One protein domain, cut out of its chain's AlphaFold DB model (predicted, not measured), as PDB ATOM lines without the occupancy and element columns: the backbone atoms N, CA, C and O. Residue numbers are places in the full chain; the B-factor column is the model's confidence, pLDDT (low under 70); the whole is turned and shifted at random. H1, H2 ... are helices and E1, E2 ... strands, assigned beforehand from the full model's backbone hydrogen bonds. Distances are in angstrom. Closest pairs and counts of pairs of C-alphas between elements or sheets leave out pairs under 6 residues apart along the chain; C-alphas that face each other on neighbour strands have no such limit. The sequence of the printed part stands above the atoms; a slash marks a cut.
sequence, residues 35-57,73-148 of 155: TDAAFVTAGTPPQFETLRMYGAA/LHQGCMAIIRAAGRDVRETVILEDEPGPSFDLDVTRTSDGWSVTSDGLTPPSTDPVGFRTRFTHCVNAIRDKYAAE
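Overview. This is residues 35 to 57 and 73 to 148 of the 155 residues of an uncharacterized protein of Paraburkholderia caffeinilytica (UniProt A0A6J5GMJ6). Picture one twisted sheet of five strands with two helices covering one face and no named helix on the other. The long helix H2 crosses slantwise over E3 and E2, and the short helix H1 lies over the edge strand E5, pointing nearly the same way as H2. The printed part has 99 residues, with two named helices and five named strands in the order H1 E1 E2 E3 E4 E5 H2, and its class is mixed, helices and strands. The sheet's order is E3, E2, E1, E4, E5, antiparallel throughout. The whole is compact, with a radius of gyration of the C-alphas of 12.8 A and spans of 39 by 31 by 18 A.

Arrangement. Start in the sheet at the inner strand E1, residues 48 to 56. On one side of it is E2, residues 74 to 83, antiparallel at 164 degrees; look at N 52 and O 78, 2.7 A apart and within hydrogen-bond range. E2 forms a hairpin with the edge strand E3, residues 86 to 94, where N 88 and O 81 are 2.8 A apart. On the other side of E1 is E4, residues 104 to 109, with N 51 and O 106 at 2.8 A. E4 forms a hairpin with the other edge strand, E5, residues 112 to 116, where N 107 and O 114 are 2.9 A apart. E3 and E5 are apart. Now look to the helices, which make two layers with the sheet, helices on one face of it. H2, residues 127 to 147, is on the sheet at a height of 8.4 A, over E3 and E2 and only just not over E1, on which 2 of its C-alphas fall. It runs slantwise to the strands, at 49 degrees to E2 on the local plane; the closest C-alphas of E2 and H2 are those of Cys 77 and Cys 137, 5.7 A apart. H1, residues 35 to 43, is on the same face at a height of 9.4 A, over E5 and only just not over E4, on which 2 of its C-alphas fall. Its closest C-alpha to E5 is that of Thr 41, 6.2 A from that of Trp 113. H1 and H2 touch, the closest C-alphas being those of Asp 36 and Pro 127 at 7.2 A, with a shallow tilt of 14 degrees, the same way. In H1 and H2 every O i to N i+4 pair is within hydrogen-bond range.

Along the chain. Find C-alpha 74 at (-35.480, -5.736, -26.743); from there E2 runs 28.0 A to C-alpha 83, and E3 comes back over 26.0 A. E1 measures 20.9 A, E4 15.8 A and E5 13.2 A. Find H1 beginning at C-alpha 35, (-39.510, -29.575, -29.046), and running 12.0 A. H2 runs 30.0 A and ends at C-alpha 147, (-15.715, -10.010, -36.501).

Size, cuts and confidence. The C-alphas farthest apart are those of Gly 85 and Thr 125, 39.3 A. Residues 58 to 72 are not printed; C-alphas 57 and 73 across this cut, between E1 and E2, are 5.1 A apart. Of the links that are printed whole, none is long. The mean pLDDT of the printed part is 81.9, and it is under 70 at residues 57, 73, 96 to 99 and 118 to 125.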
ATOM      1  N   THR A  35     -39.922 -29.864 -27.666       84.19
ATOM      2  CA  THR A  35     -39.510 -29.575 -29.046       84.19
ATOM      3  C   THR A  35     -38.650 -28.315 -29.131       84.19
ATOM      4  O   THR A  35     -37.680 -28.283 -29.886       84.19
ATOM      5  N   ASP A  36     -38.977 -27.284 -28.354       84.56
ATOM      6  CA  ASP A  36     -38.197 -26.047 -28.298       84.56
ATOM      7  C   ASP A  36     -36.878 -26.247 -27.548       84.56
ATOM      8  O   ASP A  36     -35.848 -25.751 -27.997       84.56
ATOM      9  N   ALA A  37     -36.865 -27.049 -26.482       83.25
ATOM     10  CA  ALA A  37     -35.637 -27.436 -25.793       83.25
ATOM     11  C   ALA A  37     -34.694 -28.232 -26.716       83.25
ATOM     12  O   ALA A  37     -33.494 -27.952 -26.771       83.25
ATOM     13  N   ALA A  38     -35.227 -29.174 -27.502       86.12
ATOM     14  CA  ALA A  38     -34.455 -29.912 -28.502       86.12
ATOM     15  C   ALA A  38     -33.921 -28.991 -29.610       86.12
ATOM     16  O   ALA A  38     -32.768 -29.127 -30.022       86.12
ATOM     17  N   PHE A  39     -34.728 -28.025 -30.060       88.38
ATOM     18  CA  PHE A  39     -34.307 -27.015 -31.029       88.38
ATOM     19  C   PHE A  39     -33.158 -26.149 -30.493       88.38
ATOM     20  O   PHE A  39     -32.148 -25.993 -31.175       88.38
ATOM     21  N   VAL A  40     -33.273 -25.646 -29.261       88.44
ATOM     22  CA  VAL A  40     -32.222 -24.873 -28.578       88.44
ATOM     23  C   VAL A  40     -30.937 -25.685 -28.455       88.44
ATOM     24  O   VAL A  40     -29.861 -25.214 -28.819       88.44
ATOM     25  N   THR A  41     -31.051 -26.925 -27.986       87.19
ATOM     26  CA  THR A  41     -29.922 -27.846 -27.807       87.19
ATOM     27  C   THR A  41     -29.194 -28.101 -29.128       87.19
ATOM     28  O   THR A  41     -27.968 -28.073 -29.173       87.19
ATOM     29  N   ALA A  42     -29.937 -28.315 -30.218       88.00
ATOM     30  CA  ALA A  42     -29.369 -28.558 -31.542       88.00
ATOM     31  C   ALA A  42     -28.805 -27.288 -32.203       88.00
ATOM     32  O   ALA A  42     -27.860 -27.369 -32.985       88.00
ATOM     33  N   GLY A  43     -29.393 -26.124 -31.915       85.94
ATOM     34  CA  GLY A  43     -28.995 -24.840 -32.491       85.94
ATOM     35  C   GLY A  43     -27.889 -24.111 -31.725       85.94
ATOM     36  O   GLY A  43     -27.313 -23.167 -32.261       85.94
ATOM     37  N   THR A  44     -27.572 -24.528 -30.495       88.81
ATOM     38  CA  THR A  44     -26.499 -23.923 -29.693       88.81
ATOM     39  C   THR A  44     -25.132 -24.451 -30.150       88.81
ATOM     40  O   THR A  44     -24.908 -25.664 -30.125       88.81
ATOM     41  N   PRO A  45     -24.183 -23.580 -30.554       87.81
ATOM     42  CA  PRO A  45     -22.861 -24.018 -30.988       87.81
ATOM     43  C   PRO A  45     -22.104 -24.787 -29.891       87.81
ATOM     44  O   PRO A  45     -22.137 -24.386 -28.728       87.81
ATOM     45  N   PRO A  46     -21.325 -25.828 -30.233       85.56
ATOM     46  CA  PRO A  46     -20.614 -26.659 -29.250       85.56
ATOM     47  C   PRO A  46     -19.484 -25.926 -28.511       85.56
ATOM     48  O   PRO A  46     -18.971 -26.424 -27.510       85.56
ATOM     49  N   GLN A  47     -19.066 -24.772 -29.033       86.31
ATOM     50  CA  GLN A  47     -18.074 -23.889 -28.420       86.31
ATOM     51  C   GLN A  47     -18.682 -23.019 -27.313       86.31
ATOM     52  O   GLN A  47     -17.946 -22.392 -26.556       86.31
ATOM     53  N   PHE A  48     -20.011 -22.940 -27.225       89.31
ATOM     54  CA  PHE A  48     -20.669 -22.215 -26.151       89.31
ATOM     55  C   PHE A  48     -20.623 -23.071 -24.879       89.31
ATOM     56  O   PHE A  48     -20.749 -24.293 -24.911       89.31
ATOM     57  N   GLU A  49     -20.440 -22.414 -23.746       91.25
ATOM     58  CA  GLU A  49     -20.543 -23.000 -22.408       91.25
ATOM     59  C   GLU A  49     -21.856 -22.589 -21.751       91.25
ATOM     60  O   GLU A  49     -22.501 -23.380 -21.066       91.25
ATOM     61  N   THR A  50     -22.277 -21.349 -22.002       90.75
ATOM     62  CA  THR A  50     -23.594 -20.845 -21.617       90.75
ATOM     63  C   THR A  50     -24.155 -19.965 -22.722       90.75
ATOM     64  O   THR A  50     -23.397 -19.310 -23.443       90.75
ATOM     65  N   LEU A  51     -25.476 -19.934 -22.833       91.06
ATOM     66  CA  LEU A  51     -26.233 -18.981 -23.628       91.06
ATOM     67  C   LEU A  51     -27.421 -18.513 -22.795       91.06
ATOM     68  O   LEU A  51     -28.193 -19.321 -22.297       91.06
ATOM     69  N   ARG A  52     -27.571 -17.202 -22.671       89.88
ATOM     70  CA  ARG A  52     -28.664 -16.552 -21.971       89.88
ATOM     71  C   ARG A  52     -29.380 -15.608 -22.912       89.88
ATOM     72  O   ARG A  52     -28.740 -14.779 -23.553       89.88
ATOM     73  N   MET A  53     -30.695 -15.701 -22.964       88.81
ATOM     74  CA  MET A  53     -31.562 -14.711 -23.580       88.81
ATOM     75  C   MET A  53     -32.344 -14.022 -22.472       88.81
ATOM     76  O   MET A  53     -32.767 -14.683 -21.528       88.81
ATOM     77  N   TYR A  54     -32.478 -12.704 -22.549       83.75
ATOM     78  CA  TYR A  54     -33.176 -11.923 -21.533       83.75
ATOM     79  C   TYR A  54     -33.819 -10.669 -22.119       83.75
ATOM     80  O   TYR A  54     -33.347 -10.135 -23.123       83.75
ATOM     81  N   GLY A  55     -34.868 -10.158 -21.478       80.06
ATOM     82  CA  GLY A  55     -35.394  -8.829 -21.796       80.06
ATOM     83  C   GLY A  55     -34.391  -7.723 -21.441       80.06
ATOM     84  O   GLY A  55     -34.014  -7.567 -20.282       80.06
ATOM     85  N   ALA A  56     -33.964  -6.937 -22.428       71.88
ATOM     86  CA  ALA A  56     -33.030  -5.826 -22.268       71.88
ATOM     87  C   ALA A  56     -33.719  -4.485 -22.556       71.88
ATOM     88  O   ALA A  56     -34.502  -4.360 -23.498       71.88
ATOM     89  N   ALA A  57     -33.423  -3.458 -21.758       65.81
ATOM     90  CA  ALA A  57     -33.768  -2.091 -22.137       65.81
ATOM     91  C   ALA A  57     -32.967  -1.692 -23.390       65.81
ATOM     92  O   ALA A  57     -31.850  -2.174 -23.577       65.81
ATOM     93  N   LEU A  73     -39.165  -4.171 -24.196       69.44
ATOM     94  CA  LEU A  73     -37.819  -4.664 -23.951       69.44
ATOM     95  C   LEU A  73     -37.355  -5.341 -25.240       69.44
ATOM     96  O   LEU A  73     -38.108  -6.105 -25.848       69.44
ATOM     97  N   HIS A  74     -36.138  -5.031 -25.658       80.31
ATOM     98  CA  HIS A  74     -35.480  -5.736 -26.743       80.31
ATOM     99  C   HIS A  74     -35.031  -7.105 -26.254       80.31
ATOM    100  O   HIS A  74     -34.874  -7.342 -25.054       80.31
ATOM    101  N   GLN A  75     -34.802  -8.019 -27.189       85.81
ATOM    102  CA  GLN A  75     -34.226  -9.304 -26.840       85.81
ATOM    103  C   GLN A  75     -32.706  -9.149 -26.704       85.81
ATOM    104  O   GLN A  75     -32.002  -8.921 -27.682       85.81
ATOM    105  N   GLY A  76     -32.198  -9.253 -25.480       87.62
ATOM    106  CA  GLY A  76     -30.778  -9.388 -25.189       87.62
ATOM    107  C   GLY A  76     -30.337 -10.845 -25.276       87.62
ATOM    108  O   GLY A  76     -31.097 -11.758 -24.941       87.62
ATOM    109  N   CYS A  77     -29.096 -11.053 -25.705       89.81
ATOM    110  CA  CYS A  77     -28.442 -12.349 -25.800       89.81
ATOM    111  C   CYS A  77     -27.034 -12.234 -25.211       89.81
ATOM    112  O   CYS A  77     -26.288 -11.314 -25.540       89.81
ATOM    113  N   MET A  78     -26.630 -13.189 -24.385       91.38
ATOM    114  CA  MET A  78     -25.277 -13.302 -23.856       91.38
ATOM    115  C   MET A  78     -24.804 -14.740 -24.004       91.38
ATOM    116  O   MET A  78     -25.551 -15.658 -23.694       91.38
ATOM    117  N   ALA A  79     -23.557 -14.954 -24.407       92.75
ATOM    118  CA  ALA A  79     -22.947 -16.277 -24.365       92.75
ATOM    119  C   ALA A  79     -21.558 -16.226 -23.744       92.75
ATOM    120  O   ALA A  79     -20.834 -15.238 -23.876       92.75
ATOM    121  N   ILE A  80     -21.180 -17.320 -23.090       91.19
ATOM    122  CA  ILE A  80     -19.786 -17.604 -22.755       91.19
ATOM    123  C   ILE A  80     -19.296 -18.641 -23.757       91.19
ATOM    124  O   ILE A  80     -19.890 -19.709 -23.873       91.19
ATOM    125  N   ILE A  81     -18.229 -18.321 -24.475       89.19
ATOM    126  CA  ILE A  81     -17.644 -19.124 -25.546       89.19
ATOM    127  C   ILE A  81     -16.271 -19.595 -25.088       89.19
ATOM    128  O   ILE A  81     -15.426 -18.781 -24.715       89.19
ATOM    129  N   ARG A  82     -16.027 -20.901 -25.142       85.94
ATOM    130  CA  ARG A  82     -14.726 -21.493 -24.846       85.94
ATOM    131  C   ARG A  82     -13.917 -21.627 -26.125       85.94
ATOM    132  O   ARG A  82     -14.226 -22.443 -26.991       85.94
ATOM    133  N   ALA A  83     -12.842 -20.853 -26.222       79.19
ATOM    134  CA  ALA A  83     -11.963 -20.858 -27.383       79.19
ATOM    135  C   ALA A  83     -10.505 -20.637 -26.988       79.19
ATOM    136  O   ALA A  83     -10.202 -19.839 -26.108       79.19
ATOM    137  N   ALA A  84      -9.587 -21.355 -27.643       73.69
ATOM    138  CA  ALA A  84      -8.140 -21.231 -27.430       73.69
ATOM    139  C   ALA A  84      -7.701 -21.280 -25.944       73.69
ATOM    140  O   ALA A  84      -6.756 -20.607 -25.542       73.69
ATOM    141  N   GLY A  85      -8.401 -22.068 -25.116       73.12
ATOM    142  CA  GLY A  85      -8.098 -22.219 -23.688       73.12
ATOM    143  C   GLY A  85      -8.563 -21.065 -22.791       73.12
ATOM    144  O   GLY A  85      -8.222 -21.059 -21.612       73.12
ATOM    145  N   ARG A  86      -9.343 -20.111 -23.317       81.19
ATOM    146  CA  ARG A  86      -9.973 -19.027 -22.550       81.19
ATOM    147  C   ARG A  86     -11.486 -19.010 -22.747       81.19
ATOM    148  O   ARG A  86     -11.993 -19.399 -23.798       81.19
ATOM    149  N   ASP A  87     -12.178 -18.491 -21.743       86.25
ATOM    150  CA  ASP A  87     -13.605 -18.207 -21.821       86.25
ATOM    151  C   ASP A  87     -13.790 -16.738 -22.244       86.25
ATOM    152  O   ASP A  87     -13.202 -15.817 -21.665       86.25
ATOM    153  N   VAL A  88     -14.568 -16.518 -23.300       87.12
ATOM    154  CA  VAL A  88     -14.885 -15.208 -23.877       87.12
ATOM    155  C   VAL A  88     -16.368 -14.950 -23.675       87.12
ATOM    156  O   VAL A  88     -17.191 -15.797 -24.003       87.12
ATOM    157  N   ARG A  89     -16.724 -13.786 -23.131       89.06
ATOM    158  CA  ARG A  89     -18.122 -13.395 -22.960       89.06
ATOM    159  C   ARG A  89     -18.541 -12.461 -24.082       89.06
ATOM    160  O   ARG A  89     -17.970 -11.385 -24.214       89.06
ATOM    161  N   GLU A  90     -19.587 -12.848 -24.797       89.25
ATOM    162  CA  GLU A  90     -20.248 -12.018 -25.794       89.25
ATOM    163  C   GLU A  90     -21.629 -11.595 -25.332       89.25
ATOM    164  O   GLU A  90     -22.324 -12.325 -24.626       89.25
ATOM    165  N   THR A  91     -22.033 -10.395 -25.730       87.19
ATOM    166  CA  THR A  91     -23.364  -9.849 -25.450       87.19
ATOM    167  C   THR A  91     -23.838  -9.026 -26.638       87.19
ATOM    168  O   THR A  91     -23.050  -8.263 -27.205       87.19
ATOM    169  N   VAL A  92     -25.099  -9.201 -27.018       87.94
ATOM    170  CA  VAL A  92     -25.767  -8.535 -28.140       87.94
ATOM    171  C   VAL A  92     -27.184  -8.154 -27.714       87.94
ATOM    172  O   VAL A  92     -27.824  -8.903 -26.978       87.94
ATOM    173  N   ILE A  93     -27.678  -7.007 -28.179       86.25
ATOM    174  CA  ILE A  93     -29.078  -6.593 -28.045       86.25
ATOM    175  C   ILE A  93     -29.691  -6.576 -29.447       86.25
ATOM    176  O   ILE A  93     -29.124  -5.985 -30.365       86.25
ATOM    177  N   LEU A  94     -30.828  -7.242 -29.625       84.38
ATOM    178  CA  LEU A  94     -31.571  -7.273 -30.884       84.38
ATOM    179  C   LEU A  94     -32.513  -6.058 -30.943       84.38
ATOM    180  O   LEU A  94     -33.679  -6.137 -30.552       84.38
ATOM    181  N   GLU A  95     -31.986  -4.911 -31.384       74.38
ATOM    182  CA  GLU A  95     -32.711  -3.626 -31.384       74.38
ATOM    183  C   GLU A  95     -33.924  -3.606 -32.334       74.38
ATOM    184  O   GLU A  95     -34.967  -3.051 -31.995       74.38
ATOM    185  N   ASP A  96     -33.845  -4.272 -33.486       66.81
ATOM    186  CA  ASP A  96     -34.870  -4.172 -34.538       66.81
ATOM    187  C   ASP A  96     -35.873  -5.340 -34.571       66.81
ATOM    188  O   ASP A  96     -36.669  -5.449 -35.507       66.81
ATOM    189  N   GLU A  97     -35.870  -6.233 -33.575       66.38
ATOM    190  CA  GLU A  97     -36.745  -7.408 -33.604       66.38
ATOM    191  C   GLU A  97     -38.138  -7.154 -33.003       66.38
ATOM    192  O   GLU A  97     -38.273  -6.888 -31.805       66.38
ATOM    193  N   PRO A  98     -39.223  -7.294 -33.795       59.00
ATOM    194  CA  PRO A  98     -40.575  -7.207 -33.271       59.00
ATOM    195  C   PRO A  98     -40.943  -8.492 -32.517       59.00
ATOM    196  O   PRO A  98     -40.995  -9.581 -33.089       59.00
ATOM    197  N   GLY A  99     -41.277  -8.372 -31.234       67.19
ATOM    198  CA  GLY A  99     -41.846  -9.481 -30.470       67.19
ATOM    199  C   GLY A  99     -41.792  -9.286 -28.959       67.19
ATOM    200  O   GLY A  99     -41.166  -8.338 -28.486       67.19
ATOM    201  N   PRO A 100     -42.467 -10.156 -28.190       71.50
ATOM    202  CA  PRO A 100     -42.276 -10.213 -26.748       71.50
ATOM    203  C   PRO A 100     -40.866 -10.722 -26.427       71.50
ATOM    204  O   PRO A 100     -40.399 -11.700 -27.023       71.50
ATOM    205  N   SER A 101     -40.209 -10.072 -25.469       74.00
ATOM    206  CA  SER A 101     -38.979 -10.577 -24.867       74.00
ATOM    207  C   SER A 101     -39.272 -11.825 -24.041       74.00
ATOM    208  O   SER A 101     -40.316 -11.909 -23.389       74.00
ATOM    209  N   PHE A 102     -38.330 -12.757 -24.015       77.75
ATOM    210  CA  PHE A 102     -38.377 -13.912 -23.129       77.75
ATOM    211  C   PHE A 102     -37.016 -14.152 -22.484       77.75
ATOM    212  O   PHE A 102     -35.975 -13.751 -23.018       77.75
ATOM    213  N   ASP A 103     -37.058 -14.840 -21.347       83.44
ATOM    214  CA  ASP A 103     -35.870 -15.255 -20.623       83.44
ATOM    215  C   ASP A 103     -35.607 -16.741 -20.894       83.44
ATOM    216  O   ASP A 103     -36.516 -17.572 -20.844       83.44
ATOM    217  N   LEU A 104     -34.361 -17.064 -21.221       87.19
ATOM    218  CA  LEU A 104     -33.888 -18.418 -21.485       87.19
ATOM    219  C   LEU A 104     -32.463 -18.530 -20.963       87.19
ATOM    220  O   LEU A 104     -31.620 -17.709 -21.309       87.19
ATOM    221  N   ASP A 105     -32.173 -19.573 -20.209       88.31
ATOM    222  CA  ASP A 105     -30.839 -19.906 -19.743       88.31
ATOM    223  C   ASP A 105     -30.483 -21.312 -20.237       88.31
ATOM    224  O   ASP A 105     -31.204 -22.285 -20.035       88.31
ATOM    225  N   VAL A 106     -29.366 -21.411 -20.947       89.06
ATOM    226  CA  VAL A 106     -28.855 -22.634 -21.559       89.06
ATOM    227  C   VAL A 106     -27.449 -22.837 -21.032       89.06
ATOM    228  O   VAL A 106     -26.570 -22.006 -21.253       89.06
ATOM    229  N   THR A 107     -27.222 -23.933 -20.321       88.19
ATOM    230  CA  THR A 107     -25.932 -24.217 -19.683       88.19
ATOM    231  C   THR A 107     -25.449 -25.599 -20.068       88.19
ATOM    232  O   THR A 107     -26.209 -26.569 -20.034       88.19
ATOM    233  N   ARG A 108     -24.169 -25.703 -20.426       85.38
ATOM    234  CA  ARG A 108     -23.532 -26.984 -20.701       85.38
ATOM    235  C   ARG A 108     -23.325 -27.761 -19.400       85.38
ATOM    236  O   ARG A 108     -22.772 -27.237 -18.435       85.38
ATOM    237  N   THR A 109     -23.752 -29.015 -19.375       83.62
ATOM    238  CA  THR A 109     -23.596 -29.944 -18.248       83.62
ATOM    239  C   THR A 109     -22.801 -31.180 -18.677       83.62
ATOM    240  O   THR A 109     -22.471 -31.350 -19.853       83.62
ATOM    241  N   SER A 110     -22.474 -32.063 -17.729       79.88
ATOM    242  CA  SER A 110     -21.830 -33.354 -18.021       79.88
ATOM    243  C   SER A 110     -22.663 -34.251 -18.939       79.88
ATOM    244  O   SER A 110     -22.095 -35.045 -19.684       79.88
ATOM    245  N   ASP A 111     -23.987 -34.103 -18.897       76.56
ATOM    246  CA  ASP A 111     -24.946 -34.965 -19.591       76.56
ATOM    247  C   ASP A 111     -25.488 -34.339 -20.888       76.56
ATOM    248  O   ASP A 111     -26.288 -34.957 -21.588       76.56
ATOM    249  N   GLY A 112     -25.051 -33.123 -21.235       81.75
ATOM    250  CA  GLY A 112     -25.482 -32.409 -22.436       81.75
ATOM    251  C   GLY A 112     -25.750 -30.931 -22.171       81.75
ATOM    252  O   GLY A 112     -24.897 -30.219 -21.645       81.75
ATOM    253  N   TRP A 113     -26.928 -30.460 -22.574       83.38
ATOM    254  CA  TRP A 113     -27.386 -29.095 -22.327       83.38
ATOM    255  C   TRP A 113     -28.546 -29.109 -21.337       83.38
ATOM    256  O   TRP A 113     -29.479 -29.896 -21.477       83.38
ATOM    257  N   SER A 114     -28.493 -28.218 -20.353       84.25
ATOM    258  CA  SER A 114     -29.633 -27.879 -19.509       84.25
ATOM    259  C   SER A 114     -30.262 -26.601 -20.046       84.25
ATOM    260  O   SER A 114     -29.551 -25.624 -20.282       84.25
ATOM    261  N   VAL A 115     -31.574 -26.632 -20.276       83.88
ATOM    262  CA  VAL A 115     -32.343 -25.506 -20.811       83.88
ATOM    263  C   VAL A 115     -33.421 -25.139 -19.800       83.88
ATOM    264  O   VAL A 115     -34.338 -25.920 -19.548       83.88
ATOM    265  N   THR A 116     -33.312 -23.946 -19.236       82.19
ATOM    266  CA  THR A 116     -34.219 -23.404 -18.225       82.19
ATOM    267  C   THR A 116     -34.814 -22.083 -18.693       82.19
ATOM    268  O   THR A 116     -34.190 -21.328 -19.433       82.19
ATOM    269  N   SER A 117     -36.036 -21.792 -18.270       77.69
ATOM    270  CA  SER A 117     -36.719 -20.521 -18.515       77.69
ATOM    271  C   SER A 117     -37.319 -20.049 -17.194       77.69
ATOM    272  O   SER A 117     -38.206 -20.714 -16.664       77.69
ATOM    273  N   ASP A 118     -36.866 -18.899 -16.692       65.56
ATOM    274  CA  ASP A 118     -37.298 -18.351 -15.394       65.56
ATOM    275  C   ASP A 118     -38.606 -17.531 -15.470       65.56
ATOM    276  O   ASP A 118     -39.126 -17.086 -14.452       65.56
ATOM    277  N   GLY A 119     -39.189 -17.388 -16.665       56.16
ATOM    278  CA  GLY A 119     -40.605 -17.075 -16.887       56.16
ATOM    279  C   GLY A 119     -41.175 -15.782 -16.272       56.16
ATOM    280  O   GLY A 119     -41.826 -15.818 -15.232       56.16
ATOM    281  N   LEU A 120     -41.142 -14.678 -17.034       51.31
ATOM    282  CA  LEU A 120     -42.207 -13.650 -17.030       51.31
ATOM    283  C   LEU A 120     -43.123 -13.745 -18.271       51.31
ATOM    284  O   LEU A 120     -44.242 -13.234 -18.264       51.31
ATOM    285  N   THR A 121     -42.685 -14.407 -19.351       56.53
ATOM    286  CA  THR A 121     -43.489 -14.716 -20.552       56.53
ATOM    287  C   THR A 121     -43.010 -16.048 -21.145       56.53
ATOM    288  O   THR A 121     -41.866 -16.119 -21.593       56.53
ATOM    289  N   PRO A 122     -43.829 -17.115 -21.129       57.22
ATOM    290  CA  PRO A 122     -43.399 -18.432 -21.591       57.22
ATOM    291  C   PRO A 122     -43.109 -18.451 -23.103       57.22
ATOM    292  O   PRO A 122     -43.973 -18.043 -23.884       57.22
ATOM    293  N   PRO A 123     -41.966 -19.004 -23.547       61.59
ATOM    294  CA  PRO A 123     -41.690 -19.282 -24.961       61.59
ATOM    295  C   PRO A 123     -42.797 -20.055 -25.699       61.59
ATOM    296  O   PRO A 123     -42.980 -19.898 -26.907       61.59
ATOM    297  N   SER A 124     -43.561 -20.877 -24.977       60.09
ATOM    298  CA  SER A 124     -44.561 -21.791 -25.535       60.09
ATOM    299  C   SER A 124     -45.763 -21.125 -26.219       60.09
ATOM    300  O   SER A 124     -46.441 -21.785 -27.007       60.09
ATOM    301  N   THR A 125     -46.044 -19.840 -25.970       68.50
ATOM    302  CA  THR A 125     -47.187 -19.142 -26.594       68.50
ATOM    303  C   THR A 125     -46.925 -18.712 -28.039       68.50
ATOM    304  O   THR A 125     -47.871 -18.466 -28.783       68.50
ATOM    305  N   ASP A 126     -45.654 -18.624 -28.440       76.38
ATOM    306  CA  ASP A 126     -45.216 -18.265 -29.794       76.38
ATOM    307  C   ASP A 126     -43.947 -19.061 -30.169       76.38
ATOM    308  O   ASP A 126     -42.841 -18.510 -30.187       76.38
ATOM    309  N   PRO A 127     -44.072 -20.369 -30.471       79.38
ATOM    310  CA  PRO A 127     -42.914 -21.218 -30.756       79.38
ATOM    311  C   PRO A 127     -42.134 -20.774 -31.998       79.38
ATOM    312  O   PRO A 127     -40.919 -20.948 -32.071       79.38
ATOM    313  N   VAL A 128     -42.816 -20.198 -32.996       85.12
ATOM    314  CA  VAL A 128     -42.163 -19.709 -34.218       85.12
ATOM    315  C   VAL A 128     -41.333 -18.471 -33.902       85.12
ATOM    316  O   VAL A 128     -40.141 -18.464 -34.199       85.12
ATOM    317  N   GLY A 129     -41.915 -17.460 -33.248       83.50
ATOM    318  CA  GLY A 129     -41.171 -16.265 -32.864       83.50
ATOM    319  C   GLY A 129     -40.048 -16.570 -31.876       83.50
ATOM    320  O   GLY A 129     -38.964 -16.014 -32.020       83.50
ATOM    321  N   PHE A 130     -40.245 -17.508 -30.944       85.12
ATOM    322  CA  PHE A 130     -39.179 -18.008 -30.072       85.12
ATOM    323  C   PHE A 130     -37.988 -18.554 -30.874       85.12
ATOM    324  O   PHE A 130     -36.863 -18.084 -30.702       85.12
ATOM    325  N   ARG A 131     -38.221 -19.513 -31.782       87.81
ATOM    326  CA  ARG A 131     -37.153 -20.151 -32.576       87.81
ATOM    327  C   ARG A 131     -36.443 -19.160 -33.490       87.81
ATOM    328  O   ARG A 131     -35.223 -19.238 -33.643       87.81
ATOM    329  N   THR A 132     -37.197 -18.231 -34.077       88.12
ATOM    330  CA  THR A 132     -36.647 -17.143 -34.887       88.12
ATOM    331  C   THR A 132     -35.705 -16.283 -34.048       88.12
ATOM    332  O   THR A 132     -34.522 -16.220 -34.372       88.12
ATOM    333  N   ARG A 133     -36.172 -15.725 -32.921       86.88
ATOM    334  CA  ARG A 133     -35.352 -14.877 -32.033       86.88
ATOM    335  C   ARG A 133     -34.132 -15.617 -31.483       86.88
ATOM    336  O   ARG A 133     -33.033 -15.072 -31.468       86.88
ATOM    337  N   PHE A 134     -34.288 -16.887 -31.100       89.75
ATOM    338  CA  PHE A 134     -33.164 -17.737 -30.696       89.75
ATOM    339  C   PHE A 134     -32.099 -17.831 -31.797       89.75
ATOM    340  O   PHE A 134     -30.911 -17.621 -31.547       89.75
ATOM    341  N   THR A 135     -32.521 -18.105 -33.034       90.94
ATOM    342  CA  THR A 135     -31.609 -18.226 -34.180       90.94
ATOM    343  C   THR A 135     -30.889 -16.908 -34.455       90.94
ATOM    344  O   THR A 135     -29.680 -16.908 -34.693       90.94
ATOM    345  N   HIS A 136     -31.602 -15.784 -34.385       90.81
ATOM    346  CA  HIS A 136     -31.003 -14.460 -34.534       90.81
ATOM    347  C   HIS A 136     -29.992 -14.157 -33.426       90.81
ATOM    348  O   HIS A 136     -28.887 -13.726 -33.742       90.81
ATOM    349  N   CYS A 137     -30.297 -14.469 -32.164       90.06
ATOM    350  CA  CYS A 137     -29.349 -14.339 -31.055       90.06
ATOM    351  C   CYS A 137     -28.063 -15.135 -31.287       90.06
ATOM    352  O   CYS A 137     -26.964 -14.591 -31.165       90.06
ATOM    353  N   VAL A 138     -28.186 -16.423 -31.626       91.44
ATOM    354  CA  VAL A 138     -27.021 -17.283 -31.868       91.44
ATOM    355  C   VAL A 138     -26.187 -16.736 -33.021       91.44
ATOM    356  O   VAL A 138     -24.970 -16.621 -32.887       91.44
ATOM    357  N   ASN A 139     -26.818 -16.357 -34.133       91.50
ATOM    358  CA  ASN A 139     -26.099 -15.815 -35.283       91.50
ATOM    359  C   ASN A 139     -25.438 -14.475 -34.964       91.50
ATOM    360  O   ASN A 139     -24.266 -14.312 -35.269       91.50
ATOM    361  N   ALA A 140     -26.116 -13.562 -34.270       90.44
ATOM    362  CA  ALA A 140     -25.544 -12.266 -33.934       90.44
ATOM    363  C   ALA A 140     -24.344 -12.387 -32.978       90.44
ATOM    364  O   ALA A 140     -23.344 -11.689 -33.143       90.44
ATOM    365  N   ILE A 141     -24.394 -13.317 -32.016       90.25
ATOM    366  CA  ILE A 141     -23.235 -13.645 -31.173       90.25
ATOM    367  C   ILE A 141     -22.102 -14.219 -32.024       90.25
ATOM    368  O   ILE A 141     -20.945 -13.845 -31.834       90.25
ATOM    369  N   ARG A 142     -22.416 -15.119 -32.963       88.31
ATOM    370  CA  ARG A 142     -21.405 -15.718 -33.838       88.31
ATOM    371  C   ARG A 142     -20.740 -14.683 -34.735       88.31
ATOM    372  O   ARG A 142     -19.520 -14.695 -34.850       88.31
ATOM    373  N   ASP A 143     -21.527 -13.792 -35.320       88.44
ATOM    374  CA  ASP A 143     -21.057 -12.720 -36.188       88.44
ATOM    375  C   ASP A 143     -20.187 -11.738 -35.403       88.44
ATOM    376  O   ASP A 143     -19.088 -11.407 -35.846       88.44
ATOM    377  N   LYS A 144     -20.613 -11.348 -34.192       86.44
ATOM    378  CA  LYS A 144     -19.808 -10.509 -33.293       86.44
ATOM    379  C   LYS A 144     -18.477 -11.170 -32.945       86.44
ATOM    380  O   LYS A 144     -17.427 -10.548 -33.072       86.44
ATOM    381  N   TYR A 145     -18.515 -12.440 -32.552       83.69
ATOM    382  CA  TYR A 145     -17.320 -13.190 -32.191       83.69
ATOM    383  C   TYR A 145     -16.370 -13.386 -33.388       83.69
ATOM    384  O   TYR A 145     -15.159 -13.286 -33.225       83.69
ATOM    385  N   ALA A 146     -16.897 -13.618 -34.597       82.38
ATOM    386  CA  ALA A 146     -16.104 -13.785 -35.818       82.38
ATOM    387  C   ALA A 146     -15.551 -12.464 -36.383       82.38
ATOM    388  O   ALA A 146     -14.552 -12.480 -37.102       82.38
ATOM    389  N   ALA A 147     -16.183 -11.328 -36.079       81.12
ATOM    390  CA  ALA A 147     -15.715 -10.010 -36.501       81.12
ATOM    391  C   ALA A 147     -14.421  -9.575 -35.788       81.12
ATOM    392  O   ALA A 147     -13.741  -8.659 -36.254       81.12
ATOM    393  N   GLU A 148     -14.055 -10.224 -34.680       74.38
ATOM    394  CA  GLU A 148     -12.819  -9.928 -33.965       74.38
ATOM    395  C   GLU A 148     -11.639 -10.739 -34.535       74.38
ATOM    396  O   GLU A 148     -11.637 -11.970 -34.465       74.38
TER     397      GLU A 148